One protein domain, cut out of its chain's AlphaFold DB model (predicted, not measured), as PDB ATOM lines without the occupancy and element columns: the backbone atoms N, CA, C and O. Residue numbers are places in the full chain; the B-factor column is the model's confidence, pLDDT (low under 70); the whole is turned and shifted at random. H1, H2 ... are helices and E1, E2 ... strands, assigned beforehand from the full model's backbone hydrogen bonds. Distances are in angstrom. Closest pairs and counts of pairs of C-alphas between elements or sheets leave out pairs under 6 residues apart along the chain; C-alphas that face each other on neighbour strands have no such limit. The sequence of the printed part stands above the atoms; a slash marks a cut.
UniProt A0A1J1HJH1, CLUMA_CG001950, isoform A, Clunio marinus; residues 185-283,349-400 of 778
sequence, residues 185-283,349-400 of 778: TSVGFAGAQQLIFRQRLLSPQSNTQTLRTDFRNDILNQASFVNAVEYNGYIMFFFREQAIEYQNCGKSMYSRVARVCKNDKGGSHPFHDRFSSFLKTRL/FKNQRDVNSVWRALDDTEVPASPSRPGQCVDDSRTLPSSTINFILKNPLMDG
ATOM      1  N   THR A 185     220.487 250.986 156.028       95.38
ATOM      2  CA  THR A 185     219.413 251.354 156.958       95.38
ATOM      3  C   THR A 185     218.177 251.884 156.226       95.38
ATOM      4  O   THR A 185     218.211 252.202 155.032       95.38
ATOM      5  N   SER A 186     217.066 251.992 156.951       92.62
ATOM      6  CA  SER A 186     215.857 252.681 156.498       92.62
ATOM      7  C   SER A 186     215.922 254.183 156.787       92.62
ATOM      8  O   SER A 186     216.327 254.587 157.879       92.62
ATOM      9  N   VAL A 187     215.453 254.998 155.844       89.38
ATOM     10  CA  VAL A 187     215.486 256.466 155.894       89.38
ATOM     11  C   VAL A 187     214.073 257.053 155.967       89.38
ATOM     12  O   VAL A 187     213.089 256.448 155.529       89.38
ATOM     13  N   GLY A 188     213.979 258.239 156.574       87.31
ATOM     14  CA  GLY A 188     212.731 258.922 156.881       87.31
ATOM     15  C   GLY A 188     211.989 258.337 158.089       87.31
ATOM     16  O   GLY A 188     212.121 257.170 158.451       87.31
ATOM     17  N   PHE A 189     211.128 259.158 158.694       87.88
ATOM     18  CA  PHE A 189     210.399 258.835 159.930       87.88
ATOM     19  C   PHE A 189     209.561 257.542 159.861       87.88
ATOM     20  O   PHE A 189     209.415 256.841 160.861       87.88
ATOM     21  N   ALA A 190     209.019 257.217 158.683       87.06
ATOM     22  CA  ALA A 190     208.242 255.999 158.450       87.06
ATOM     23  C   ALA A 190     209.103 254.762 158.114       87.06
ATOM     24  O   ALA A 190     208.589 253.649 158.142       87.06
ATOM     25  N   GLY A 191     210.387 254.934 157.770       84.69
ATOM     26  CA  GLY A 191     211.269 253.859 157.291       84.69
ATOM     27  C   GLY A 191     210.883 253.244 155.941       84.69
ATOM     28  O   GLY A 191     211.334 252.147 155.620       84.69
ATOM     29  N   ALA A 192     210.032 253.922 155.161       84.62
ATOM     30  CA  ALA A 192     209.488 253.402 153.905       84.62
ATOM     31  C   ALA A 192     210.551 253.221 152.808       84.62
ATOM     32  O   ALA A 192     210.409 252.345 151.958       84.62
ATOM     33  N   GLN A 193     211.614 254.027 152.843       89.12
ATOM     34  CA  GLN A 193     212.750 253.955 151.928       89.12
ATOM     35  C   GLN A 193     213.948 253.302 152.618       89.12
ATOM     36  O   GLN A 193     214.164 253.501 153.813       89.12
ATOM     37  N   GLN A 194     214.744 252.549 151.864       93.69
ATOM     38  CA  GLN A 194     215.987 251.940 152.337       93.69
ATOM     39  C   GLN A 194     217.122 252.314 151.395       93.69
ATOM     40  O   GLN A 194     216.908 252.494 150.196       93.69
ATOM     41  N   LEU A 195     218.326 252.441 151.943       95.44
ATOM     42  CA  LEU A 195     219.518 252.719 151.157       95.44
ATOM     43  C   LEU A 195     220.752 252.062 151.772       95.44
ATOM     44  O   LEU A 195     220.778 251.739 152.961       95.44
ATOM     45  N   ILE A 196     221.782 251.924 150.944       97.50
ATOM     46  CA  ILE A 196     223.165 251.722 151.373       97.50
ATOM     47  C   ILE A 196     223.897 253.053 151.178       97.50
ATOM     48  O   ILE A 196     223.735 253.706 150.143       97.50
ATOM     49  N   PHE A 197     224.679 253.455 152.175       95.81
ATOM     50  CA  PHE A 197     225.423 254.710 152.258       95.81
ATOM     51  C   PHE A 197     226.892 254.447 152.568       95.81
ATOM     52  O   PHE A 197     227.215 253.524 153.316       95.81
ATOM     53  N   ARG A 198     227.776 255.301 152.051       94.44
ATOM     54  CA  ARG A 198     229.184 255.355 152.437       94.44
ATOM     55  C   ARG A 198     229.615 256.776 152.773       94.44
ATOM     56  O   ARG A 198     229.377 257.689 151.982       94.44
ATOM     57  N   GLN A 199     230.358 256.924 153.868       89.50
ATOM     58  CA  GLN A 199     231.025 258.164 154.268       89.50
ATOM     59  C   GLN A 199     232.441 257.898 154.814       89.50
ATOM     60  O   GLN A 199     232.684 256.885 155.465       89.50
ATOM     61  N   ARG A 200     233.371 258.836 154.580       85.62
ATOM     62  CA  ARG A 200     234.707 258.862 155.210       85.62
ATOM     63  C   ARG A 200     234.664 259.567 156.560       85.62
ATOM     64  O   ARG A 200     234.113 260.663 156.652       85.62
ATOM     65  N   LEU A 201     235.283 258.976 157.579       80.00
ATOM     66  CA  LEU A 201     235.236 259.485 158.953       80.00
ATOM     67  C   LEU A 201     236.358 260.488 159.277       80.00
ATOM     68  O   LEU A 201     236.147 261.409 160.063       80.00
ATOM     69  N   LEU A 202     237.528 260.381 158.633       65.94
ATOM     70  CA  LEU A 202     238.721 261.191 158.951       65.94
ATOM     71  C   LEU A 202     238.687 262.677 158.530       65.94
ATOM     72  O   LEU A 202     239.698 263.368 158.651       65.94
ATOM     73  N   SER A 203     237.570 263.220 158.032       53.44
ATOM     74  CA  SER A 203     237.525 264.647 157.672       53.44
ATOM     75  C   SER A 203     236.134 265.284 157.791       53.44
ATOM     76  O   SER A 203     235.413 265.382 156.799       53.44
ATOM     77  N   PRO A 204     235.770 265.818 158.974       49.59
ATOM     78  CA  PRO A 204     234.527 266.574 159.168       49.59
ATOM     79  C   PRO A 204     234.460 267.918 158.417       49.59
ATOM     80  O   PRO A 204     233.420 268.569 158.448       49.59
ATOM     81  N   GLN A 205     235.565 268.371 157.807       48.66
ATOM     82  CA  GLN A 205     235.695 269.699 157.181       48.66
ATOM     83  C   GLN A 205     235.959 269.673 155.668       48.66
ATOM     84  O   GLN A 205     235.909 270.725 155.035       48.66
ATOM     85  N   SER A 206     236.238 268.512 155.068       50.31
ATOM     86  CA  SER A 206     236.254 268.399 153.605       50.31
ATOM     87  C   SER A 206     234.878 267.985 153.090       50.31
ATOM     88  O   SER A 206     234.114 267.321 153.792       50.31
ATOM     89  N   ASN A 207     234.578 268.334 151.835       53.62
ATOM     90  CA  ASN A 207     233.494 267.710 151.077       53.62
ATOM     91  C   ASN A 207     233.857 266.235 150.842       53.62
ATOM     92  O   ASN A 207     234.358 265.865 149.778       53.62
ATOM     93  N   THR A 208     233.674 265.403 151.868       62.97
ATOM     94  CA  THR A 208     233.926 263.966 151.791       62.97
ATOM     95  C   THR A 208     232.982 263.367 150.759       62.97
ATOM     96  O   THR A 208     231.771 263.568 150.813       62.97
ATOM     97  N   GLN A 209     233.542 262.656 149.779       75.62
ATOM     98  CA  GLN A 209     232.740 262.063 148.718       75.62
ATOM     99  C   GLN A 209     231.899 260.919 149.290       75.62
ATOM    100  O   GLN A 209     232.393 259.809 149.514       75.62
ATOM    101  N   THR A 210     230.621 261.200 149.525       89.69
ATOM    102  CA  THR A 210     229.633 260.201 149.918       89.69
ATOM    103  C   THR A 210     229.134 259.450 148.688       89.69
ATOM    104  O   THR A 210     229.045 260.010 147.596       89.69
ATOM    105  N   LEU A 211     228.819 258.167 148.858       93.88
ATOM    106  CA  LEU A 211     228.129 257.368 147.843       93.88
ATOM    107  C   LEU A 211     226.859 256.782 148.444       93.88
ATOM    108  O   LEU A 211     226.827 256.428 149.624       93.88
ATOM    109  N   ARG A 212     225.817 256.662 147.625       94.81
ATOM    110  CA  ARG A 212     224.557 256.028 148.016       94.81
ATOM    111  C   ARG A 212     223.907 255.258 146.876       94.81
ATOM    112  O   ARG A 212     224.186 255.495 145.702       94.81
ATOM    113  N   THR A 213     222.998 254.359 147.228       95.44
ATOM    114  CA  THR A 213     222.028 253.784 146.287       95.44
ATOM    115  C   THR A 213     220.911 254.785 145.959       95.44
ATOM    116  O   THR A 213     220.626 255.704 146.734       95.44
ATOM    117  N   ASP A 214     220.249 254.610 144.812       91.00
ATOM    118  CA  ASP A 214     219.010 255.332 144.495       91.00
ATOM    119  C   ASP A 214     217.801 254.749 145.238       91.00
ATOM    120  O   ASP A 214     217.739 253.558 145.533       91.00
ATOM    121  N   PHE A 215     216.797 255.597 145.473       90.00
ATOM    122  CA  PHE A 215     215.543 255.263 146.160       90.00
ATOM    123  C   PHE A 215     214.530 254.528 145.264       90.00
ATOM    124  O   PHE A 215     213.343 254.858 145.255       90.00
ATOM    125  N   ARG A 216     214.999 253.574 144.454       90.44
ATOM    126  CA  ARG A 216     214.165 252.818 143.511       90.44
ATOM    127  C   ARG A 216     213.951 251.386 143.986       90.44
ATOM    128  O   ARG A 216     214.898 250.720 144.399       90.44
ATOM    129  N   ASN A 217     212.729 250.888 143.818       89.00
ATOM    130  CA  ASN A 217     212.343 249.546 144.258       89.00
ATOM    131  C   ASN A 217     213.100 248.424 143.519       89.00
ATOM    132  O   ASN A 217     213.290 247.351 144.074       89.00
ATOM    133  N   ASP A 218     213.582 248.640 142.291       88.44
ATOM    134  CA  ASP A 218     214.415 247.638 141.614       88.44
ATOM    135  C   ASP A 218     215.812 247.491 142.254       88.44
ATOM    136  O   ASP A 218     216.400 246.408 142.218       88.44
ATOM    137  N   ILE A 219     216.302 248.533 142.935       93.38
ATOM    138  CA  ILE A 219     217.571 248.535 143.675       93.38
ATOM    139  C   ILE A 219     217.376 247.961 145.084       93.38
ATOM    140  O   ILE A 219     218.065 247.003 145.438       93.38
ATOM    141  N   LEU A 220     216.411 248.469 145.858       95.38
ATOM    142  CA  LEU A 220     216.050 247.972 147.196       95.38
ATOM    143  C   LEU A 220     214.535 248.119 147.418       95.38
ATOM    144  O   LEU A 220     214.012 249.228 147.324       95.38
ATOM    145  N   ASN A 221     213.834 247.028 147.750       94.75
ATOM    146  CA  ASN A 221     212.375 247.037 147.945       94.75
ATOM    147  C   ASN A 221     211.955 246.535 149.335       94.75
ATOM    148  O   ASN A 221     211.850 245.328 149.558       94.75
ATOM    149  N   GLN A 222     211.687 247.451 150.272       93.75
ATOM    150  CA  GLN A 222     211.342 247.114 151.665       93.75
ATOM    151  C   GLN A 222     212.413 246.213 152.311       93.75
ATOM    152  O   GLN A 222     212.112 245.223 152.977       93.75
ATOM    153  N   ALA A 223     213.683 246.543 152.058       95.69
ATOM    154  CA  ALA A 223     214.821 245.726 152.458       95.69
ATOM    155  C   ALA A 223     215.017 245.708 153.986       95.69
ATOM    156  O   ALA A 223     215.115 246.745 154.637       95.69
ATOM    157  N   SER A 224     215.138 244.513 154.559       95.81
ATOM    158  CA  SER A 224     215.535 244.291 155.949       95.81
ATOM    159  C   SER A 224     216.982 243.808 155.981       95.81
ATOM    160  O   SER A 224     217.245 242.631 155.720       95.81
ATOM    161  N   PHE A 225     217.910 244.707 156.312       97.38
ATOM    162  CA  PHE A 225     219.334 244.391 156.400       97.38
ATOM    163  C   PHE A 225     219.665 243.501 157.597       97.38
ATOM    164  O   PHE A 225     219.110 243.674 158.677       97.38
ATOM    165  N   VAL A 226     220.574 242.552 157.390       96.75
ATOM    166  CA  VAL A 226     220.952 241.533 158.374       96.75
ATOM    167  C   VAL A 226     222.417 241.686 158.769       96.75
ATOM    168  O   VAL A 226     222.709 241.871 159.946       96.75
ATOM    169  N   ASN A 227     223.334 241.663 157.799       96.75
ATOM    170  CA  ASN A 227     224.768 241.782 158.060       96.75
ATOM    171  C   ASN A 227     225.512 242.476 156.905       96.75
ATOM    172  O   ASN A 227     225.002 242.534 155.783       96.75
ATOM    173  N   ALA A 228     226.718 242.970 157.175       97.50
ATOM    174  CA  ALA A 228     227.661 243.468 156.186       97.50
ATOM    175  C   ALA A 228     229.061 242.913 156.480       97.50
ATOM    176  O   ALA A 228     229.496 242.914 157.629       97.50
ATOM    177  N   VAL A 229     229.763 242.446 155.449       96.81
ATOM    178  CA  VAL A 229     231.110 241.861 155.566       96.81
ATOM    179  C   VAL A 229     232.039 242.445 154.507       96.81
ATOM    180  O   VAL A 229     231.599 242.801 153.412       96.81
ATOM    181  N   GLU A 230     233.328 242.529 154.818       95.75
ATOM    182  CA  GLU A 230     234.368 242.830 153.838       95.75
ATOM    183  C   GLU A 230     234.986 241.520 153.334       95.75
ATOM    184  O   GLU A 230     235.352 240.661 154.134       95.75
ATOM    185  N   TYR A 231     235.105 241.358 152.013       95.81
ATOM    186  CA  TYR A 231     235.774 240.207 151.410       95.81
ATOM    187  C   TYR A 231     236.338 240.536 150.023       95.81
ATOM    188  O   TYR A 231     235.630 241.056 149.160       95.81
ATOM    189  N   ASN A 232     237.612 240.198 149.795       93.88
ATOM    190  CA  ASN A 232     238.297 240.281 148.496       93.88
ATOM    191  C   ASN A 232     238.116 241.631 147.752       93.88
ATOM    192  O   ASN A 232     237.802 241.669 146.563       93.88
ATOM    193  N   GLY A 233     238.246 242.754 148.470       94.12
ATOM    194  CA  GLY A 233     238.091 244.109 147.914       94.12
ATOM    195  C   GLY A 233     236.643 244.589 147.721       94.12
ATOM    196  O   GLY A 233     236.428 245.716 147.266       94.12
ATOM    197  N   TYR A 234     235.650 243.779 148.095       97.00
ATOM    198  CA  TYR A 234     234.232 244.132 148.086       97.00
ATOM    199  C   TYR A 234     233.688 244.297 149.505       97.00
ATOM    200  O   TYR A 234     234.088 243.588 150.427       97.00
ATOM    201  N   ILE A 235     232.703 245.182 149.651       97.88
ATOM    202  CA  ILE A 235     231.805 245.203 150.806       97.88
ATOM    203  C   ILE A 235     230.505 244.528 150.382       97.88
ATOM    204  O   ILE A 235     229.865 244.967 149.422       97.88
ATOM    205  N   MET A 236     230.133 243.448 151.069       98.12
ATOM    206  CA  MET A 236     228.923 242.678 150.792       98.12
ATOM    207  C   MET A 236     227.853 242.933 151.851       98.12
ATOM    208  O   MET A 236     228.154 242.989 153.041       98.12
ATOM    209  N   PHE A 237     226.598 243.055 151.420       98.50
ATOM    210  CA  PHE A 237     225.433 243.303 152.269       98.50
ATOM    211  C   PHE A 237     224.439 242.156 152.140       98.50
ATOM    212  O   PHE A 237     223.997 241.827 151.039       98.50
ATOM    213  N   PHE A 238     224.042 241.598 153.275       98.62
ATOM    214  CA  PHE A 238     223.093 240.499 153.379       98.62
ATOM    215  C   PHE A 238     221.762 241.025 153.914       98.62
ATOM    216  O   PHE A 238     221.719 241.701 154.946       98.62
ATOM    217  N   PHE A 239     220.672 240.758 153.197       98.44
ATOM    218  CA  PHE A 239     219.338 241.271 153.522       98.44
ATOM    219  C   PHE A 239     218.234 240.410 152.910       98.44
ATOM    220  O   PHE A 239     218.492 239.567 152.057       98.44
ATOM    221  N   ARG A 240     216.985 240.648 153.317       97.44
ATOM    222  CA  ARG A 240     215.792 240.150 152.612       97.44
ATOM    223  C   ARG A 240     214.942 241.316 152.122       97.44
ATOM    224  O   ARG A 240     214.833 242.319 152.822       97.44
ATOM    225  N   GLU A 241     214.369 241.206 150.931       96.50
ATOM    226  CA  GLU A 241     213.547 242.248 150.294       96.50
ATOM    227  C   GLU A 241     212.320 241.643 149.596       96.50
ATOM    228  O   GLU A 241     212.265 240.433 149.375       96.50
ATOM    229  N   GLN A 242     211.352 242.476 149.207       95.31
ATOM    230  CA  GLN A 242     210.238 242.044 148.360       95.31
ATOM    231  C   GLN A 242     210.699 241.878 146.907       95.31
ATOM    232  O   GLN A 242     211.124 242.836 146.257       95.31
ATOM    233  N   ALA A 243     210.578 240.657 146.388       94.56
ATOM    234  CA  ALA A 243     211.048 240.254 145.069       94.56
ATOM    235  C   ALA A 243     210.233 240.904 143.938       94.56
ATOM    236  O   ALA A 243     209.165 240.418 143.556       94.56
ATOM    237  N   ILE A 244     210.753 242.000 143.376       91.50
ATOM    238  CA  ILE A 244     210.157 242.683 142.219       91.50
ATOM    239  C   ILE A 244     210.056 241.758 140.997       91.50
ATOM    240  O   ILE A 244     209.083 241.829 140.250       91.50
ATOM    241  N   GLU A 245     210.995 240.819 140.833       91.69
ATOM    242  CA  GLU A 245     210.978 239.856 139.732       91.69
ATOM    243  C   GLU A 245     209.840 238.829 139.820       91.69
ATOM    244  O   GLU A 245     209.484 238.221 138.810       91.69
ATOM    245  N   TYR A 246     209.252 238.660 141.008       88.75
ATOM    246  CA  TYR A 246     208.113 237.775 141.257       88.75
ATOM    247  C   TYR A 246     206.783 238.540 141.383       88.75
ATOM    248  O   TYR A 246     205.722 237.922 141.447       88.75
ATOM    249  N   GLN A 247     206.803 239.879 141.364       83.38
ATOM    250  CA  GLN A 247     205.646 240.722 141.697       83.38
ATOM    251  C   GLN A 247     204.413 240.484 140.802       83.38
ATOM    252  O   GLN A 247     203.284 240.648 141.266       83.38
ATOM    253  N   ASN A 248     204.613 240.041 139.556       83.56
ATOM    254  CA  ASN A 248     203.534 239.665 138.629       83.56
ATOM    255  C   ASN A 248     202.815 238.358 139.024       83.56
ATOM    256  O   ASN A 248     201.671 238.149 138.630       83.56
ATOM    257  N   CYS A 249     203.474 237.486 139.792       85.12
ATOM    258  CA  CYS A 249     202.934 236.222 140.302       85.12
ATOM    259  C   CYS A 249     202.384 236.359 141.733       85.12
ATOM    260  O   CYS A 249     201.518 235.591 142.145       85.12
ATOM    261  N   GLY A 250     202.881 237.334 142.497       86.12
ATOM    262  CA  GLY A 250     202.446 237.630 143.858       86.12
ATOM    263  C   GLY A 250     203.515 238.377 144.651       86.12
ATOM    264  O   GLY A 250     204.589 238.693 144.145       86.12
ATOM    265  N   LYS A 251     203.249 238.655 145.929       89.38
ATOM    266  CA  LYS A 251     204.275 239.194 146.833       89.38
ATOM    267  C   LYS A 251     205.060 238.043 147.455       89.38
ATOM    268  O   LYS A 251     204.497 237.298 148.252       89.38
ATOM    269  N   SER A 252     206.346 237.941 147.131       91.88
ATOM    270  CA  SER A 252     207.297 237.071 147.831       91.88
ATOM    271  C   SER A 252     208.414 237.907 148.442       91.88
ATOM    272  O   SER A 252     208.838 238.903 147.854       91.88
ATOM    273  N   MET A 253     208.906 237.487 149.604       94.81
ATOM    274  CA  MET A 253     210.228 237.890 150.083       94.81
ATOM    275  C   MET A 253     211.276 237.019 149.387       94.81
ATOM    276  O   MET A 253     210.979 235.861 149.110       94.81
ATOM    277  N   TYR A 254     212.468 237.557 149.122       97.12
ATOM    278  CA  TYR A 254     213.670 236.779 148.802       97.12
ATOM    279  C   TYR A 254     214.874 237.301 149.591       97.12
ATOM    280  O   TYR A 254     215.071 238.512 149.743       97.12
ATOM    281  N   SER A 255     215.717 236.369 150.028       98.31
ATOM    282  CA  SER A 255     217.049 236.633 150.569       98.31
ATOM    283  C   SER A 255     218.023 237.049 149.468       98.31
ATOM    284  O   SER A 255     218.046 236.477 148.375       98.31
ATOM    285  N   ARG A 256     218.860 238.042 149.768       98.19
ATOM    286  CA  ARG A 256     219.834 238.638 148.856       98.19
ATOM    287  C   ARG A 256     221.210 238.739 149.491       98.19
ATOM    288  O   ARG A 256     221.342 239.047 150.677       98.19
ATOM    289  N   VAL A 257     222.217 238.608 148.636       98.62
ATOM    290  CA  VAL A 257     223.533 239.208 148.844       98.62
ATOM    291  C   VAL A 257     223.729 240.288 147.782       98.62
ATOM    292  O   VAL A 257     223.478 240.062 146.598       98.62
ATOM    293  N   ALA A 258     224.144 241.477 148.205       98.38
ATOM    294  CA  ALA A 258     224.619 242.538 147.325       98.38
ATOM    295  C   ALA A 258     226.090 242.833 147.587       98.38
ATOM    296  O   ALA A 258     226.595 242.516 148.659       98.38
ATOM    297  N   ARG A 259     226.767 243.473 146.634       97.62
ATOM    298  CA  ARG A 259     228.153 243.926 146.785       97.62
ATOM    299  C   ARG A 259     228.368 245.319 146.202       97.62
ATOM    300  O   ARG A 259     227.675 245.713 145.267       97.62
ATOM    301  N   VAL A 260     229.372 246.014 146.728       97.81
ATOM    302  CA  VAL A 260     230.002 247.209 146.143       97.81
ATOM    303  C   VAL A 260     231.523 247.067 146.229       97.81
ATOM    304  O   VAL A 260     232.035 246.371 147.104       97.81
ATOM    305  N   CYS A 261     232.258 247.729 145.344       96.44
ATOM    306  CA  CYS A 261     233.715 247.807 145.406       96.44
ATOM    307  C   CYS A 261     234.167 248.751 146.527       96.44
ATOM    308  O   CYS A 261     233.706 249.891 146.597       96.44
ATOM    309  N   LYS A 262     235.128 248.324 147.359       94.62
ATOM    310  CA  LYS A 262     235.701 249.159 148.435       94.62
ATOM    311  C   LYS A 262     236.365 250.433 147.888       94.62
ATOM    312  O   LYS A 262     236.351 251.471 148.538       94.62
ATOM    313  N   ASN A 263     236.898 250.384 146.665       92.88
ATOM    314  CA  ASN A 263     237.565 251.507 146.000       92.88
ATOM    315  C   ASN A 263     236.653 252.368 145.091       92.88
ATOM    316  O   ASN A 263     237.169 253.227 144.375       92.88
ATOM    317  N   ASP A 264     235.327 252.166 145.103       94.19
ATOM    318  CA  ASP A 264     234.378 252.906 144.255       94.19
ATOM    319  C   ASP A 264     234.472 254.427 144.517       94.19
ATOM    320  O   ASP A 264     234.425 254.886 145.661       94.19
ATOM    321  N   LYS A 265     234.617 255.236 143.466       92.38
ATOM    322  CA  LYS A 265     234.664 256.715 143.507       92.38
ATOM    323  C   LYS A 265     233.429 257.328 142.838       92.38
ATOM    324  O   LYS A 265     233.455 258.488 142.433       92.38
ATOM    325  N   GLY A 266     232.370 256.538 142.685       92.56
ATOM    326  CA  GLY A 266     231.168 256.879 141.942       92.56
ATOM    327  C   GLY A 266     231.392 256.986 140.437       92.56
ATOM    328  O   GLY A 266     232.493 256.753 139.930       92.56
ATOM    329  N   GLY A 267     230.328 257.304 139.705       89.94
ATOM    330  CA  GLY A 267     230.394 257.495 138.258       89.94
ATOM    331  C   GLY A 267     230.926 258.870 137.846       89.94
ATOM    332  O   GLY A 267     231.073 259.789 138.655       89.94
ATOM    333  N   SER A 268     231.159 259.031 136.543       87.62
ATOM    334  CA  SER A 268     231.312 260.349 135.915       87.62
ATOM    335  C   SER A 268     230.058 261.215 136.136       87.62
ATOM    336  O   SER A 268     228.952 260.699 136.323       87.62
ATOM    337  N   HIS A 269     230.216 262.546 136.134       83.81
ATOM    338  CA  HIS A 269     229.102 263.485 136.329       83.81
ATOM    339  C   HIS A 269     227.943 263.178 135.352       83.81
ATOM    340  O   HIS A 269     228.194 263.074 134.150       83.81
ATOM    341  N   PRO A 270     226.682 263.061 135.818       88.69
ATOM    342  CA  PRO A 270     226.172 263.496 137.126       88.69
ATOM    343  C   PRO A 270     226.316 262.486 138.281       88.69
ATOM    344  O   PRO A 270     226.099 262.865 139.428       88.69
ATOM    345  N   PHE A 271     226.712 261.236 138.035       89.94
ATOM    346  CA  PHE A 271     226.599 260.101 138.972       89.94
ATOM    347  C   PHE A 271     227.696 260.015 140.056       89.94
ATOM    348  O   PHE A 271     227.998 258.939 140.571       89.94
ATOM    349  N   HIS A 272     228.296 261.150 140.410       90.88
ATOM    350  CA  HIS A 272     229.413 261.265 141.353       90.88
ATOM    351  C   HIS A 272     229.086 260.850 142.804       90.88
ATOM    352  O   HIS A 272     230.006 260.552 143.567       90.88
ATOM    353  N   ASP A 273     227.801 260.828 143.173       91.62
ATOM    354  CA  ASP A 273     227.262 260.427 144.480       91.62
ATOM    355  C   ASP A 273     226.551 259.049 144.440       91.62
ATOM    356  O   ASP A 273     225.828 258.680 145.369       91.62
ATOM    357  N   ARG A 274     226.721 258.272 143.358       94.44
ATOM    358  CA  ARG A 274     226.145 256.925 143.177       94.44
ATOM    359  C   ARG A 274     227.212 255.855 143.090       94.44
ATOM    360  O   ARG A 274     228.206 256.053 142.404       94.44
ATOM    361  N   PHE A 275     226.966 254.698 143.702       95.81
ATOM    362  CA  PHE A 275     227.800 253.515 143.480       95.81
ATOM    363  C   PHE A 275     227.822 253.139 141.992       95.81
ATOM    364  O   PHE A 275     226.776 252.955 141.372       95.81
ATOM    365  N   SER A 276     229.024 252.996 141.440       94.69
ATOM    366  CA  SER A 276     229.262 252.496 140.080       94.69
ATOM    367  C   SER A 276     229.348 250.964 140.017       94.69
ATOM    368  O   SER A 276     229.418 250.390 138.931       94.69
ATOM    369  N   SER A 277     229.346 250.312 141.186       96.19
ATOM    370  CA  SER A 277     229.638 248.888 141.371       96.19
ATOM    371  C   SER A 277     228.530 248.073 142.058       96.19
ATOM    372  O   SER A 277     228.713 246.878 142.283       96.19
ATOM    373  N   PHE A 278     227.386 248.685 142.397       97.75
ATOM    374  CA  PHE A 278     226.311 248.001 143.127       97.75
ATOM    375  C   PHE A 278     225.628 246.913 142.287       97.75
ATOM    376  O   PHE A 278     225.001 247.213 141.273       97.75
ATOM    377  N   LEU A 279     225.689 245.667 142.765       98.06
ATOM    378  CA  LEU A 279     224.963 244.512 142.222       98.06
ATOM    379  C   LEU A 279     224.359 243.673 143.351       98.06
ATOM    380  O   LEU A 279     224.941 243.603 144.433       98.06
ATOM    381  N   LYS A 280     223.246 242.976 143.089       98.06
ATOM    382  CA  LYS A 280     222.596 242.024 144.008       98.06
ATOM    383  C   LYS A 280     222.179 240.722 143.320       98.06
ATOM    384  O   LYS A 280     221.773 240.730 142.163       98.06
ATOM    385  N   THR A 281     222.221 239.612 144.050       98.12
ATOM    386  CA  THR A 281     221.714 238.302 143.607       98.12
ATOM    387  C   THR A 281     220.893 237.609 144.704       98.12
ATOM    388  O   THR A 281     220.978 237.977 145.878       98.12
ATOM    389  N   ARG A 282     220.053 236.633 144.325       98.00
ATOM    390  CA  ARG A 282     219.272 235.793 145.248       98.00
ATOM    391  C   ARG A 282     220.179 234.772 145.937       98.00
ATOM    392  O   ARG A 282     220.946 234.082 145.274       98.00
ATOM    393  N   LEU A 283     220.015 234.622 147.248       98.38
ATOM    394  CA  LEU A 283     220.469 233.440 147.980       98.38
ATOM    395  C   LEU A 283     219.356 232.393 147.916       98.38
ATOM    396  O   LEU A 283     218.237 232.660 148.357       98.38
ATOM    397  N   PHE A 349     222.964 239.294 133.888       96.50
ATOM    398  CA  PHE A 349     222.058 240.264 134.513       96.50
ATOM    399  C   PHE A 349     220.595 239.881 134.258       96.50
ATOM    400  O   PHE A 349     220.288 239.264 133.237       96.50
ATOM    401  N   LYS A 350     219.685 240.291 135.144       94.50
ATOM    402  CA  LYS A 350     218.235 240.105 135.017       94.50
ATOM    403  C   LYS A 350     217.540 241.458 134.928       94.50
ATOM    404  O   LYS A 350     217.807 242.348 135.733       94.50
ATOM    405  N   ASN A 351     216.624 241.606 133.978       91.12
ATOM    406  CA  ASN A 351     215.897 242.853 133.770       91.12
ATOM    407  C   ASN A 351     214.468 242.603 133.265       91.12
ATOM    408  O   ASN A 351     214.150 241.557 132.697       91.12
ATOM    409  N   GLN A 352     213.620 243.606 133.441       88.00
ATOM    410  CA  GLN A 352     212.291 243.724 132.866       88.00
ATOM    411  C   GLN A 352     212.317 244.851 131.822       88.00
ATOM    412  O   GLN A 352     212.596 246.004 132.146       88.00
ATOM    413  N   ARG A 353     212.036 244.529 130.550       81.56
ATOM    414  CA  ARG A 353     212.061 245.527 129.461       81.56
ATOM    415  C   ARG A 353     211.006 246.623 129.655       81.56
ATOM    416  O   ARG A 353     211.338 247.800 129.556       81.56
ATOM    417  N   ASP A 354     209.791 246.211 130.014       82.06
ATOM    418  CA  ASP A 354     208.612 247.051 130.253       82.06
ATOM    419  C   ASP A 354     207.816 246.501 131.441       82.06
ATOM    420  O   ASP A 354     207.846 245.296 131.678       82.06
ATOM    421  N   VAL A 355     207.025 247.334 132.125       79.88
ATOM    422  CA  VAL A 355     206.238 246.954 133.325       79.88
ATOM    423  C   VAL A 355     205.343 245.716 133.112       79.88
ATOM    424  O   VAL A 355     205.130 244.940 134.040       79.88
ATOM    425  N   ASN A 356     204.863 245.494 131.884       80.81
ATOM    426  CA  ASN A 356     204.018 244.348 131.521       80.81
ATOM    427  C   ASN A 356     204.814 243.090 131.108       80.81
ATOM    428  O   ASN A 356     204.230 242.023 130.938       80.81
ATOM    429  N   SER A 357     206.129 243.203 130.903       85.31
ATOM    430  CA  SER A 357     207.004 242.085 130.530       85.31
ATOM    431  C   SER A 357     207.405 241.257 131.753       85.31
ATOM    432  O   SER A 357     207.454 241.756 132.875       85.31
ATOM    433  N   VAL A 358     207.756 239.988 131.536       87.19
ATOM    434  CA  VAL A 358     208.371 239.141 132.570       87.19
ATOM    435  C   VAL A 358     209.857 239.492 132.714       87.19
ATOM    436  O   VAL A 358     210.516 239.848 131.736       87.19
ATOM    437  N   TRP A 359     210.388 239.382 133.933       91.25
ATOM    438  CA  TRP A 359     211.818 239.519 134.210       91.25
ATOM    439  C   TRP A 359     212.608 238.363 133.589       91.25
ATOM    440  O   TRP A 359     212.343 237.198 133.889       91.25
ATOM    441  N   ARG A 360     213.604 238.675 132.757       91.75
ATOM    442  CA  ARG A 360     214.412 237.691 132.023       91.75
ATOM    443  C   ARG A 360     215.904 237.977 132.191       91.75
ATOM    444  O   ARG A 360     216.291 239.129 132.393       91.75
ATOM    445  N   ALA A 361     216.727 236.938 132.062       95.06
ATOM    446  CA  ALA A 361     218.147 237.092 131.773       95.06
ATOM    447  C   ALA A 361     218.350 237.970 130.525       95.06
ATOM    448  O   ALA A 361     217.660 237.778 129.519       95.06
ATOM    449  N   LEU A 362     219.294 238.903 130.600       94.00
ATOM    450  CA  LEU A 362     219.784 239.666 129.457       94.00
ATOM    451  C   LEU A 362     220.802 238.844 128.665       94.00
ATOM    452  O   LEU A 362     221.580 238.075 129.240       94.00
ATOM    453  N   ASP A 363     220.812 239.026 127.349       91.31
ATOM    454  CA  ASP A 363     221.849 238.454 126.494       91.31
ATOM    455  C   ASP A 363     223.111 239.328 126.516       91.31
ATOM    456  O   ASP A 363     223.044 240.541 126.713       91.31
ATOM    457  N   ASP A 364     224.289 238.729 126.312       87.75
ATOM    458  CA  ASP A 364     225.568 239.444 126.442       87.75
ATOM    459  C   ASP A 364     225.733 240.582 125.412       87.75
ATOM    460  O   ASP A 364     226.520 241.499 125.623       87.75
ATOM    461  N   THR A 365     224.938 240.579 124.335       88.31
ATOM    462  CA  THR A 365     224.844 241.677 123.355       88.31
ATOM    463  C   THR A 365     224.088 242.908 123.871       88.31
ATOM    464  O   THR A 365     224.246 243.992 123.311       88.31
ATOM    465  N   GLU A 366     223.280 242.771 124.929       88.44
ATOM    466  CA  GLU A 366     222.591 243.879 125.608       88.44
ATOM    467  C   GLU A 366     223.473 244.530 126.695       88.44
ATOM    468  O   GLU A 366     223.129 245.594 127.218       88.44
ATOM    469  N   VAL A 367     224.616 243.918 127.032       91.69
ATOM    470  CA  VAL A 367     225.601 244.451 127.984       91.69
ATOM    471  C   VAL A 367     226.545 245.423 127.252       91.69
ATOM    472  O   VAL A 367     227.080 245.072 126.200       91.69
ATOM    473  N   PRO A 368     226.797 246.643 127.769       89.75
ATOM    474  CA  PRO A 368     227.665 247.608 127.102       89.75
ATOM    475  C   PRO A 368     229.089 247.084 126.891       89.75
ATOM    476  O   PRO A 368     229.749 246.663 127.842       89.75
ATOM    477  N   ALA A 369     229.595 247.220 125.663       84.00
ATOM    478  CA  ALA A 369     231.016 247.063 125.378       84.00
ATOM    479  C   ALA A 369     231.810 248.130 126.155       84.00
ATOM    480  O   ALA A 369     231.673 249.332 125.918       84.00
ATOM    481  N   SER A 370     232.606 247.678 127.120       79.56
ATOM    482  CA  SER A 370     233.319 248.492 128.107       79.56
ATOM    483  C   SER A 370     234.653 247.805 128.438       79.56
ATOM    484  O   SER A 370     234.706 246.575 128.378       79.56
ATOM    485  N   PRO A 371     235.728 248.539 128.804       78.06
ATOM    486  CA  PRO A 371     237.020 247.934 129.161       78.06
ATOM    487  C   PRO A 371     236.950 246.948 130.340       78.06
ATOM    488  O   PRO A 371     237.797 246.072 130.465       78.06
ATOM    489  N   SER A 372     235.937 247.098 131.195       86.00
ATOM    490  CA  SER A 372     235.581 246.183 132.284       86.00
ATOM    491  C   SER A 372     234.081 245.876 132.242       86.00
ATOM    492  O   SER A 372     233.283 246.703 131.777       86.00
ATOM    493  N   ARG A 373     233.682 244.694 132.735       91.62
ATOM    494  CA  ARG A 373     232.266 244.310 132.861       91.62
ATOM    495  C   ARG A 373     231.585 245.242 133.878       91.62
ATOM    496  O   ARG A 373     232.179 245.495 134.929       91.62
ATOM    497  N   PRO A 374     230.350 245.724 133.631       94.00
ATOM    498  CA  PRO A 374     229.611 246.516 134.614       94.00
ATOM    499  C   PRO A 374     229.600 245.836 135.994       94.00
ATOM    500  O   PRO A 374     229.268 244.656 136.102       94.00
ATOM    501  N   GLY A 375     229.994 246.567 137.040       92.06
ATOM    502  CA  GLY A 375     230.072 246.049 138.411       92.06
ATOM    503  C   GLY A 375     231.379 245.345 138.800       92.06
ATOM    504  O   GLY A 375     231.478 244.855 139.923       92.06
ATOM    505  N   GLN A 376     232.385 245.285 137.921       93.19
ATOM    506  CA  GLN A 376     233.765 244.970 138.314       93.19
ATOM    507  C   GLN A 376     234.466 246.200 138.907       93.19
ATOM    508  O   GLN A 376     234.194 247.335 138.510       93.19
ATOM    509  N   CYS A 377     235.395 245.974 139.837       94.75
ATOM    510  CA  CYS A 377     236.212 247.050 140.389       94.75
ATOM    511  C   CYS A 377     237.266 247.513 139.380       94.75
ATOM    512  O   CYS A 377     237.873 246.707 138.678       94.75
ATOM    513  N   VAL A 378     237.491 248.823 139.348       94.31
ATOM    514  CA  VAL A 378     238.504 249.503 138.534       94.31
ATOM    515  C   VAL A 378     239.230 250.528 139.401       94.31
ATOM    516  O   VAL A 378     238.676 250.977 140.405       94.31
ATOM    517  N   ASP A 379     240.442 250.931 139.025       92.12
ATOM    518  CA  ASP A 379     241.250 251.859 139.833       92.12
ATOM    519  C   ASP A 379     240.611 253.247 139.980       92.12
ATOM    520  O   ASP A 379     240.764 253.912 141.010       92.12
ATOM    521  N   ASP A 380     239.870 253.701 138.965       91.94
ATOM    522  CA  ASP A 380     239.106 254.944 139.023       91.94
ATOM    523  C   ASP A 380     237.775 254.855 138.269       91.94
ATOM    524  O   ASP A 380     237.696 255.070 137.057       91.94
ATOM    525  N   SER A 381     236.701 254.584 139.009       93.38
ATOM    526  CA  SER A 381     235.343 254.456 138.468       93.38
ATOM    527  C   SER A 381     234.813 255.718 137.780       93.38
ATOM    528  O   SER A 381     233.906 255.634 136.953       93.38
ATOM    529  N   ARG A 382     235.401 256.892 138.049       91.50
ATOM    530  CA  ARG A 382     235.016 258.162 137.407       91.50
ATOM    531  C   ARG A 382     235.400 258.205 135.926       91.50
ATOM    532  O   ARG A 382     234.866 259.027 135.188       91.50
ATOM    533  N   THR A 383     236.303 257.321 135.494       91.88
ATOM    534  CA  THR A 383     236.701 257.148 134.086       91.88
ATOM    535  C   THR A 383     235.751 256.245 133.296       91.88
ATOM    536  O   THR A 383     235.858 256.172 132.071       91.88
ATOM    537  N   LEU A 384     234.806 255.567 133.962       91.88
ATOM    538  CA  LEU A 384     233.876 254.656 133.301       91.88
ATOM    539  C   LEU A 384     232.935 255.412 132.341       91.88
ATOM    540  O   LEU A 384     232.402 256.472 132.703       91.88
ATOM    541  N   PRO A 385     232.663 254.856 131.142       92.69
ATOM    542  CA  PRO A 385     231.693 255.420 130.212       92.69
ATOM    543  C   PRO A 385     230.308 255.568 130.846       92.69
ATOM    544  O   PRO A 385     229.824 254.681 131.555       92.69
ATOM    545  N   SER A 386     229.608 256.661 130.536       90.19
ATOM    546  CA  SER A 386     228.263 256.904 131.070       90.19
ATOM    547  C   SER A 386     227.240 255.845 130.626       90.19
ATOM    548  O   SER A 386     226.237 255.657 131.305       90.19
ATOM    549  N   SER A 387     227.482 255.118 129.528       91.38
ATOM    550  CA  SER A 387     226.694 253.940 129.128       91.38
ATOM    551  C   SER A 387     226.797 252.805 130.156       91.38
ATOM    552  O   SER A 387     225.774 252.260 130.560       91.38
ATOM    553  N   THR A 388     228.006 252.504 130.636       92.62
ATOM    554  CA  THR A 388     228.293 251.512 131.687       92.62
ATOM    555  C   THR A 388     227.595 251.872 133.001       92.62
ATOM    556  O   THR A 388     226.946 251.024 133.612       92.62
ATOM    557  N   ILE A 389     227.666 253.146 133.407       92.50
ATOM    558  CA  ILE A 389     227.026 253.641 134.637       92.50
ATOM    559  C   ILE A 389     225.492 253.620 134.520       92.50
ATOM    560  O   ILE A 389     224.810 253.110 135.406       92.50
ATOM    561  N   ASN A 390     224.925 254.099 133.408       92.25
ATOM    562  CA  ASN A 390     223.479 254.021 133.177       92.25
ATOM    563  C   ASN A 390     222.978 252.568 133.122       92.25
ATOM    564  O   ASN A 390     221.865 252.285 133.567       92.25
ATOM    565  N   PHE A 391     223.789 251.641 132.603       93.56
ATOM    566  CA  PHE A 391     223.450 250.223 132.581       93.56
ATOM    567  C   PHE A 391     223.384 249.631 133.990       93.56
ATOM    568  O   PHE A 391     222.371 249.014 134.313       93.56
ATOM    569  N   ILE A 392     224.391 249.826 134.849       93.31
ATOM    570  CA  ILE A 392     224.363 249.231 136.197       93.31
ATOM    571  C   ILE A 392     223.263 249.850 137.077       93.31
ATOM    572  O   ILE A 392     222.551 249.128 137.770       93.31
ATOM    573  N   LEU A 393     223.014 251.160 136.945       91.75
ATOM    574  CA  LEU A 393     221.899 251.847 137.614       91.75
ATOM    575  C   LEU A 393     220.511 251.417 137.098       91.75
ATOM    576  O   LEU A 393     219.500 251.778 137.703       91.75
ATOM    577  N   LYS A 394     220.422 250.681 135.983       92.12
ATOM    578  CA  LYS A 394     219.173 250.088 135.478       92.12
ATOM    579  C   LYS A 394     219.082 248.576 135.718       92.12
ATOM    580  O   LYS A 394     217.974 248.071 135.843       92.12
ATOM    581  N   ASN A 395     220.212 247.873 135.792       94.38
ATOM    582  CA  ASN A 395     220.277 246.410 135.845       94.38
ATOM    583  C   ASN A 395     221.098 245.916 137.060       94.38
ATOM    584  O   ASN A 395     222.113 245.245 136.870       94.38
ATOM    585  N   PRO A 396     220.702 246.233 138.310       95.44
ATOM    586  CA  PRO A 396     221.458 245.841 139.503       95.44
ATOM    587  C   PRO A 396     221.290 244.359 139.885       95.44
ATOM    588  O   PRO A 396     222.028 243.868 140.734       95.44
ATOM    589  N   LEU A 397     220.295 243.658 139.333       97.12
ATOM    590  CA  LEU A 397     219.937 242.286 139.702       97.12
ATOM    591  C   LEU A 397     220.627 241.262 138.785       97.12
ATOM    592  O   LEU A 397     220.566 241.384 137.562       97.12
ATOM    593  N   MET A 398     221.230 240.224 139.366       97.50
ATOM    594  CA  MET A 398     221.731 239.050 138.635       97.50
ATOM    595  C   MET A 398     220.617 238.013 138.418       97.50
ATOM    596  O   MET A 398     219.678 237.924 139.209       97.50
ATOM    597  N   ASP A 399     220.716 237.212 137.356       96.50
ATOM    598  CA  ASP A 399     219.738 236.160 137.042       96.50
ATOM    599  C   ASP A 399     220.000 234.852 137.803       96.50
ATOM    600  O   ASP A 399     219.063 234.251 138.334       96.50
ATOM    601  N   GLY A 400     221.269 234.440 137.889       95.88
ATOM    602  CA  GLY A 400     221.690 233.235 138.604       95.88
ATOM    603  C   GLY A 400     221.685 233.434 140.120       95.88
ATOM    604  O   GLY A 400     222.308 234.371 140.621       95.88
TER     605      GLY A 400
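Overview. This is residues 185 to 283 and 349 to 400 of the 778 residues of the protein "CLUMA_CG001950, isoform A" of Clunio marinus (UniProt A0A1J1HJH1). Little regular structure: a strongly twisted sheet, E3-E4-E5-E6, among long loops, with hairpin E1-E2 over one face of its E3-E4 half and short helix H1 off its E6 side. Residues 201 to 207 stick out. The 151 printed residues hold E1 to E6, then H1, mostly strand, with only 48 residues in named elements. The whole is compact, radius of gyration of the C-alphas 15.6 A, spanning 49 by 41 by 28 A.

Along the chain. E1, residues 185 to 187, begins at C-alpha (219.413, 251.354, 156.958). E2 is 193 to 200; E3, 224 to 231; E4, 234 to 242, 24.1 A; E5, 253 to 261, 25.9 A; E6, 279 to 282. H1, 386 to 392, ends at C-alpha (224.363, 249.231, 136.197).

Arrangement. E3 to E6 form a meander, each strand the antiparallel neighbour of the one before; within hydrogen-bond range are N 229 and O 236, 2.9 A, N 237 and O 258, 2.8 A, and N 259 and O 279, 2.9 A. H1, every O i to N i+4 pair within range, is not on this sheet.

Size, cuts and confidence. Residues 284 to 348 are cut out, a 15.2 A C-alpha gap. Links E2-E3 and E5-E6 are long. Residues 202 to 208 have pLDDT under 70.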